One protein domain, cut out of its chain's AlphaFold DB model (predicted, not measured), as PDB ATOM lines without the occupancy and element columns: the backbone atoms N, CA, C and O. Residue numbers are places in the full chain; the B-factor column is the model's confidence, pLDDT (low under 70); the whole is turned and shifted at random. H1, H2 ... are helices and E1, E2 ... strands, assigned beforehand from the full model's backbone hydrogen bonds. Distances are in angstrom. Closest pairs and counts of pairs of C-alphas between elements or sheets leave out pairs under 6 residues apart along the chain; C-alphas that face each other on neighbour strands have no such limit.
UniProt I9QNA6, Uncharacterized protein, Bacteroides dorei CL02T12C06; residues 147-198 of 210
ATOM      1  N   SER A 147      54.183 172.442 257.540       78.25
ATOM      2  CA  SER A 147      53.228 171.819 258.451       78.25
ATOM      3  C   SER A 147      53.894 171.520 259.796       78.25
ATOM      4  O   SER A 147      55.064 171.151 259.829       78.25
ATOM      5  N   ASN A 148      53.130 171.523 260.890       78.56
ATOM      6  CA  ASN A 148      53.612 171.102 262.217       78.56
ATOM      7  C   ASN A 148      53.947 169.597 262.317       78.56
ATOM      8  O   ASN A 148      54.192 169.084 263.408       78.56
ATOM      9  N   LYS A 149      53.915 168.854 261.205       80.31
ATOM     10  CA  LYS A 149      54.301 167.444 261.188       80.31
ATOM     11  C   LYS A 149      55.812 167.335 261.343       80.31
ATOM     12  O   LYS A 149      56.569 168.046 260.687       80.31
ATOM     13  N   ARG A 150      56.249 166.393 262.178       76.94
ATOM     14  CA  ARG A 150      57.659 166.021 262.278       76.94
ATOM     15  C   ARG A 150      58.102 165.439 260.934       76.94
ATOM     16  O   ARG A 150      57.597 164.398 260.527       76.94
ATOM     17  N   LEU A 151      59.013 166.129 260.257       77.75
ATOM     18  CA  LEU A 151      59.664 165.630 259.051       77.75
ATOM     19  C   LEU A 151      60.879 164.801 259.469       77.75
ATOM     20  O   LEU A 151      61.687 165.250 260.286       77.75
ATOM     21  N   GLU A 152      61.000 163.591 258.936       80.81
ATOM     22  CA  GLU A 152      62.244 162.834 259.043       80.81
ATOM     23  C   GLU A 152      63.275 163.476 258.112       80.81
ATOM     24  O   GLU A 152      63.008 163.723 256.935       80.81
ATOM     25  N   LYS A 153      64.442 163.817 258.664       81.12
ATOM     26  CA  LYS A 153      65.529 164.430 257.904       81.12
ATOM     27  C   LYS A 153      66.160 163.354 257.021       81.12
ATOM     28  O   LYS A 153      66.977 162.577 257.499       81.12
ATOM     29  N   GLU A 154      65.767 163.320 255.754       82.88
ATOM     30  CA  GLU A 154      66.352 162.403 254.768       82.88
ATOM     31  C   GLU A 154      67.676 162.942 254.213       82.88
ATOM     32  O   GLU A 154      68.612 162.176 254.030       82.88
ATOM     33  N   TYR A 155      67.780 164.259 254.005       86.06
ATOM     34  CA  TYR A 155      68.960 164.918 253.440       86.06
ATOM     35  C   TYR A 155      69.449 166.043 254.347       86.06
ATOM     36  O   TYR A 155      68.670 166.727 255.016       86.06
ATOM     37  N   GLU A 156      70.756 166.258 254.356       87.75
ATOM     38  CA  GLU A 156      71.401 167.316 255.131       87.75
ATOM     39  C   GLU A 156      71.496 168.623 254.371       87.75
ATOM     40  O   GLU A 156      71.497 169.696 254.975       87.75
ATOM     41  N   PHE A 157      71.533 168.527 253.047       87.00
ATOM     42  CA  PHE A 157      71.598 169.672 252.171       87.00
ATOM     43  C   PHE A 157      70.879 169.395 250.852       87.00
ATOM     44  O   PHE A 157      70.973 168.308 250.279       87.00
ATOM     45  N   CYS A 158      70.173 170.407 250.357       85.56
ATOM     46  CA  CYS A 158      69.455 170.341 249.095       85.56
ATOM     47  C   CYS A 158      69.991 171.411 248.155       85.56
ATOM     48  O   CYS A 158      69.687 172.593 248.314       85.56
ATOM     49  N   PHE A 159      70.764 171.001 247.153       83.38
ATOM     50  CA  PHE A 159      71.234 171.911 246.125       83.38
ATOM     51  C   PHE A 159      70.227 172.008 244.978       83.38
ATOM     52  O   PHE A 159      70.250 171.228 244.023       83.38
ATOM     53  N   ILE A 160      69.334 172.988 245.075       79.31
ATOM     54  CA  ILE A 160      68.261 173.189 244.105       79.31
ATOM     55  C   ILE A 160      68.557 174.433 243.269       79.31
ATOM     56  O   ILE A 160      68.801 175.509 243.807       79.31
ATOM     57  N   GLY A 161      68.529 174.292 241.944       75.31
ATOM     58  CA  GLY A 161      68.732 175.402 241.013       75.31
ATOM     59  C   GLY A 161      69.869 175.159 240.026       75.31
ATOM     60  O   GLY A 161      70.138 174.023 239.636       75.31
ATOM     61  N   ARG A 162      70.485 176.242 239.533       73.00
ATOM     62  CA  ARG A 162      71.632 176.148 238.616       73.00
ATOM     63  C   ARG A 162      72.910 175.918 239.430       73.00
ATOM     64  O   ARG A 162      73.173 176.715 240.331       73.00
ATOM     65  N   PRO A 163      73.713 174.889 239.113       76.25
ATOM     66  CA  PRO A 163      74.947 174.647 239.837       76.25
ATOM     67  C   PRO A 163      75.935 175.796 239.621       76.25
ATOM     68  O   PRO A 163      76.223 176.188 238.489       76.25
ATOM     69  N   ASN A 164      76.467 176.338 240.715       82.81
ATOM     70  CA  ASN A 164      77.592 177.261 240.692       82.81
ATOM     71  C   ASN A 164      78.884 176.443 240.871       82.81
ATOM     72  O   ASN A 164      79.025 175.797 241.912       82.81
ATOM     73  N   PRO A 165      79.847 176.483 239.928       85.88
ATOM     74  CA  PRO A 165      81.063 175.672 240.008       85.88
ATOM     75  C   PRO A 165      81.886 175.888 241.281       85.88
ATOM     76  O   PRO A 165      82.526 174.959 241.765       85.88
ATOM     77  N   PHE A 166      81.893 177.105 241.832       88.31
ATOM     78  CA  PHE A 166      82.572 177.385 243.096       88.31
ATOM     79  C   PHE A 166      81.899 176.655 244.259       88.31
ATOM     80  O   PHE A 166      82.578 176.037 245.075       88.31
ATOM     81  N   PHE A 167      80.568 176.682 244.296       85.25
ATOM     82  CA  PHE A 167      79.790 176.023 245.338       85.25
ATOM     83  C   PHE A 167      79.889 174.494 245.255       85.25
ATOM     84  O   PHE A 167      80.037 173.838 246.279       85.25
ATOM     85  N   VAL A 168      79.901 173.934 244.039       85.38
ATOM     86  CA  VAL A 168      80.125 172.494 243.815       85.38
ATOM     87  C   VAL A 168      81.482 172.062 244.374       85.38
ATOM     88  O   VAL A 168      81.541 171.141 245.176       85.38
ATOM     89  N   ARG A 169      82.566 172.792 244.070       89.06
ATOM     90  CA  ARG A 169      83.893 172.477 244.632       89.06
ATOM     91  C   ARG A 169      83.933 172.558 246.159       89.06
ATOM     92  O   ARG A 169      84.675 171.815 246.800       89.06
ATOM     93  N   LEU A 170      83.179 173.487 246.747       89.75
ATOM     94  CA  LEU A 170      83.073 173.612 248.198       89.75
ATOM     95  C   LEU A 170      82.336 172.411 248.807       89.75
ATOM     96  O   LEU A 170      82.811 171.865 249.802       89.75
ATOM     97  N   LEU A 171      81.243 171.967 248.180       88.56
ATOM     98  CA  LEU A 171      80.536 170.736 248.545       88.56
ATOM     99  C   LEU A 171      81.454 169.511 248.447       88.56
ATOM    100  O   LEU A 171      81.516 168.739 249.401       88.56
ATOM    101  N   ASP A 172      82.221 169.367 247.365       88.00
ATOM    102  CA  ASP A 172      83.149 168.241 247.179       88.00
ATOM    103  C   ASP A 172      84.197 168.184 248.301       88.00
ATOM    104  O   ASP A 172      84.443 167.135 248.902       88.00
ATOM    105  N   LYS A 173      84.780 169.340 248.647       92.31
ATOM    106  CA  LYS A 173      85.742 169.445 249.749       92.31
ATOM    107  C   LYS A 173      85.095 169.111 251.094       92.31
ATOM    108  O   LYS A 173      85.713 168.423 251.907       92.31
ATOM    109  N   TYR A 174      83.863 169.552 251.328       92.75
ATOM    110  CA  TYR A 174      83.133 169.216 252.548       92.75
ATOM    111  C   TYR A 174      82.900 167.701 252.655       92.75
ATOM    112  O   TYR A 174      83.264 167.099 253.664       92.75
ATOM    113  N   CYS A 175      82.442 167.064 251.574       91.31
ATOM    114  CA  CYS A 175      82.213 165.616 251.509       91.31
ATOM    115  C   CYS A 175      83.491 164.797 251.718       91.31
ATOM    116  O   CYS A 175      83.441 163.735 252.329       91.31
ATOM    117  N   SER A 176      84.653 165.291 251.272       91.62
ATOM    118  CA  SER A 176      85.931 164.599 251.508       91.62
ATOM    119  C   SER A 176      86.324 164.501 252.988       91.62
ATOM    120  O   SER A 176      87.123 163.641 253.351       91.62
ATOM    121  N   THR A 177      85.772 165.372 253.838       95.12
ATOM    122  CA  THR A 177      86.044 165.401 255.285       95.12
ATOM    123  C   THR A 177      84.863 164.910 256.129       95.12
ATOM    124  O   THR A 177      85.055 164.630 257.308       95.12
ATOM    125  N   HIS A 178      83.680 164.755 255.525       92.75
ATOM    126  CA  HIS A 178      82.435 164.305 256.162       92.75
ATOM    127  C   HIS A 178      81.765 163.236 255.272       92.75
ATOM    128  O   HIS A 178      80.868 163.557 254.491       92.75
ATOM    129  N   PRO A 179      82.234 161.973 255.303       87.50
ATOM    130  CA  PRO A 179      81.761 160.915 254.400       87.50
ATOM    131  C   PRO A 179      80.320 160.451 254.676       87.50
ATOM    132  O   PRO A 179      79.709 159.788 253.838       87.50
ATOM    133  N   ASP A 180      79.786 160.777 255.849       89.06
ATOM    134  CA  ASP A 180      78.396 160.582 256.255       89.06
ATOM    135  C   ASP A 180      77.457 161.675 255.721       89.06
ATOM    136  O   ASP A 180      76.241 161.478 255.722       89.06
ATOM    137  N   PHE A 181      78.009 162.778 255.200       90.56
ATOM    138  CA  PHE A 181      77.222 163.869 254.643       90.56
ATOM    139  C   PHE A 181      76.403 163.416 253.438       90.56
ATOM    140  O   PHE A 181      76.931 162.881 252.456       90.56
ATOM    141  N   TYR A 182      75.098 163.671 253.489       87.25
ATOM    142  CA  TYR A 182      74.162 163.217 252.467       87.25
ATOM    143  C   TYR A 182      73.361 164.389 251.904       87.25
ATOM    144  O   TYR A 182      72.588 165.041 252.609       87.25
ATOM    145  N   TYR A 183      73.559 164.671 250.616       87.69
ATOM    146  CA  TYR A 183      72.935 165.802 249.937       87.69
ATOM    147  C   TYR A 183      72.324 165.392 248.603       87.69
ATOM    148  O   TYR A 183      72.756 164.424 247.981       87.69
ATOM    149  N   ILE A 184      71.347 166.175 248.150       88.44
ATOM    150  CA  ILE A 184      70.802 166.087 246.791       88.44
ATOM    151  C   ILE A 184      71.275 167.255 245.943       88.44
ATOM    152  O   ILE A 184      71.434 168.377 246.428       88.44
ATOM    153  N   SER A 185      71.431 167.011 244.653       85.44
ATOM    154  CA  SER A 185      71.700 168.037 243.657       85.44
ATOM    155  C   SER A 185      70.928 167.772 242.374       85.44
ATOM    156  O   SER A 185      70.352 166.705 242.173       85.44
ATOM    157  N   ASN A 186      70.867 168.775 241.507       80.69
ATOM    158  CA  ASN A 186      70.285 168.612 240.184       80.69
ATOM    159  C   ASN A 186      71.202 167.752 239.286       80.69
ATOM    160  O   ASN A 186      72.418 167.918 239.313       80.69
ATOM    161  N   ASN A 187      70.622 166.922 238.416       76.56
ATOM    162  CA  ASN A 187      71.328 166.114 237.408       76.56
ATOM    163  C   ASN A 187      72.059 166.925 236.314       76.56
ATOM    164  O   ASN A 187      72.588 166.344 235.371       76.56
ATOM    165  N   SER A 188      72.087 168.255 236.416       71.38
ATOM    166  CA  SER A 188      72.681 169.185 235.448       71.38
ATOM    167  C   SER A 188      71.997 169.212 234.070       71.38
ATOM    168  O   SER A 188      72.464 169.931 233.185       71.38
ATOM    169  N   ASP A 189      70.859 168.526 233.889       73.00
ATOM    170  CA  ASP A 189      70.003 168.658 232.704       73.00
ATOM    171  C   ASP A 189      68.900 169.693 232.971       73.00
ATOM    172  O   ASP A 189      67.943 169.468 233.714       73.00
ATOM    173  N   ILE A 190      69.021 170.860 232.336       66.00
ATOM    174  CA  ILE A 190      68.052 171.952 232.478       66.00
ATOM    175  C   ILE A 190      66.689 171.640 231.843       66.00
ATOM    176  O   ILE A 190      65.680 172.201 232.276       66.00
ATOM    177  N   ASN A 191      66.655 170.769 230.830       65.19
ATOM    178  CA  ASN A 191      65.438 170.396 230.112       65.19
ATOM    179  C   ASN A 191      64.701 169.256 230.825       65.19
ATOM    180  O   ASN A 191      63.471 169.244 230.834       65.19
ATOM    181  N   HIS A 192      65.442 168.351 231.474       71.31
ATOM    182  CA  HIS A 192      64.904 167.224 232.243       71.31
ATOM    183  C   HIS A 192      65.504 167.180 233.649       71.31
ATOM    184  O   HIS A 192      66.230 166.253 234.012       71.31
ATOM    185  N   ARG A 193      65.188 168.200 234.453       69.06
ATOM    186  CA  ARG A 193      65.691 168.298 235.826       69.06
ATOM    187  C   ARG A 193      65.256 167.090 236.650       69.06
ATOM    188  O   ARG A 193      64.066 166.885 236.877       69.06
ATOM    189  N   GLN A 194      66.240 166.358 237.146       77.56
ATOM    190  CA  GLN A 194      66.083 165.312 238.153       77.56
ATOM    191  C   GLN A 194      66.958 165.652 239.356       77.56
ATOM    192  O   GLN A 194      67.947 166.377 239.219       77.56
ATOM    193  N   TYR A 195      66.590 165.142 240.527       81.25
ATOM    194  CA  TYR A 195      67.396 165.273 241.734       81.25
ATOM    195  C   TYR A 195      68.113 163.953 241.998       81.25
ATOM    196  O   TYR A 195      67.474 162.903 242.074       81.25
ATOM    197  N   ILE A 196      69.435 164.016 242.103       85.00
ATOM    198  CA  ILE A 196      70.308 162.886 242.412       85.00
ATOM    199  C   ILE A 196      70.982 163.124 243.755       85.00
ATOM    200  O   ILE A 196      71.283 164.266 244.104       85.00
ATOM    201  N   ASP A 197      71.206 162.059 244.512       86.00
ATOM    202  CA  ASP A 197      72.041 162.131 245.702       86.00
ATOM    203  C   ASP A 197      73.531 162.263 245.326       86.00
ATOM    204  O   ASP A 197      73.940 162.127 244.167       86.00
ATOM    205  N   ASN A 198      74.372 162.502 246.325       80.88
ATOM    206  CA  ASN A 198      75.824 162.576 246.170       80.88
ATOM    207  C   ASN A 198      76.513 161.232 245.878       80.88
ATOM    208  O   ASN A 198      77.738 161.176 245.776       80.88
TER     209      ASN A 198
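AT A GLANCE: This is residues 147 to 198 of the 210 residues of an uncharacterized protein of Bacteroides dorei CL02T12C06 (UniProt I9QNA6). Look first for a small sheet of three short strands, E1, E2 and E3, with a single helix, H1, that only grazes it, and a tail, residues 147 to 153, that sticks out free. The printed part has 52 residues, with the named elements E1, H1, E2 and E3 in that order along the chain. The sheet runs E1 E2 E3 and is mixed. The class is mixed, helices and strands, though under half of the residues are in named elements. The whole is loose, with a radius of gyration of the C-alphas of 12.7 A, and flat, spanning 35 by 32 by 14 A.

HOW THE PARTS SIT: Begin at the inner strand E2, residues 183 to 186. Its parallel neighbour is the edge strand E1, residues 157 to 159, at 9 degrees; N 159 and O 184 are within hydrogen-bond range at 2.8 A. The other edge strand, E3, residues 195 to 197, is antiparallel to E2 at 144 degrees and makes a hairpin with it; N 185 and O 196 are 2.8 A apart. H1, residues 165 to 177, is on the sheet but only grazes it, with residues 167 to 175. E1, H1 and E2 form a strand-helix-strand unit, two parallel neighbour strands with a helix between them along the chain, and its crossover is right-handed. In H1, 8 of 9 O i to N i+4 pairs are within hydrogen-bond range.

IN THESE COORDINATES: Find C-alpha 183 at (72.935, 165.802, 249.937), where E2 begins; it runs 10.5 A. E1 begins at C-alpha 157, (71.598, 169.672, 252.171), and measures 6.5 A; E3 measures 6.9 A. H1 runs 19.1 A from C-alpha 165 at (81.063, 175.672, 240.008).

THE WHOLE: The C-alphas farthest apart, those of Asn 148 and Pro 165, are 35.6 A apart. The printed part has no cut and no long link. Mean pLDDT of the printed part is 82.9; look for values under 70 at residues 190, 191 and 193.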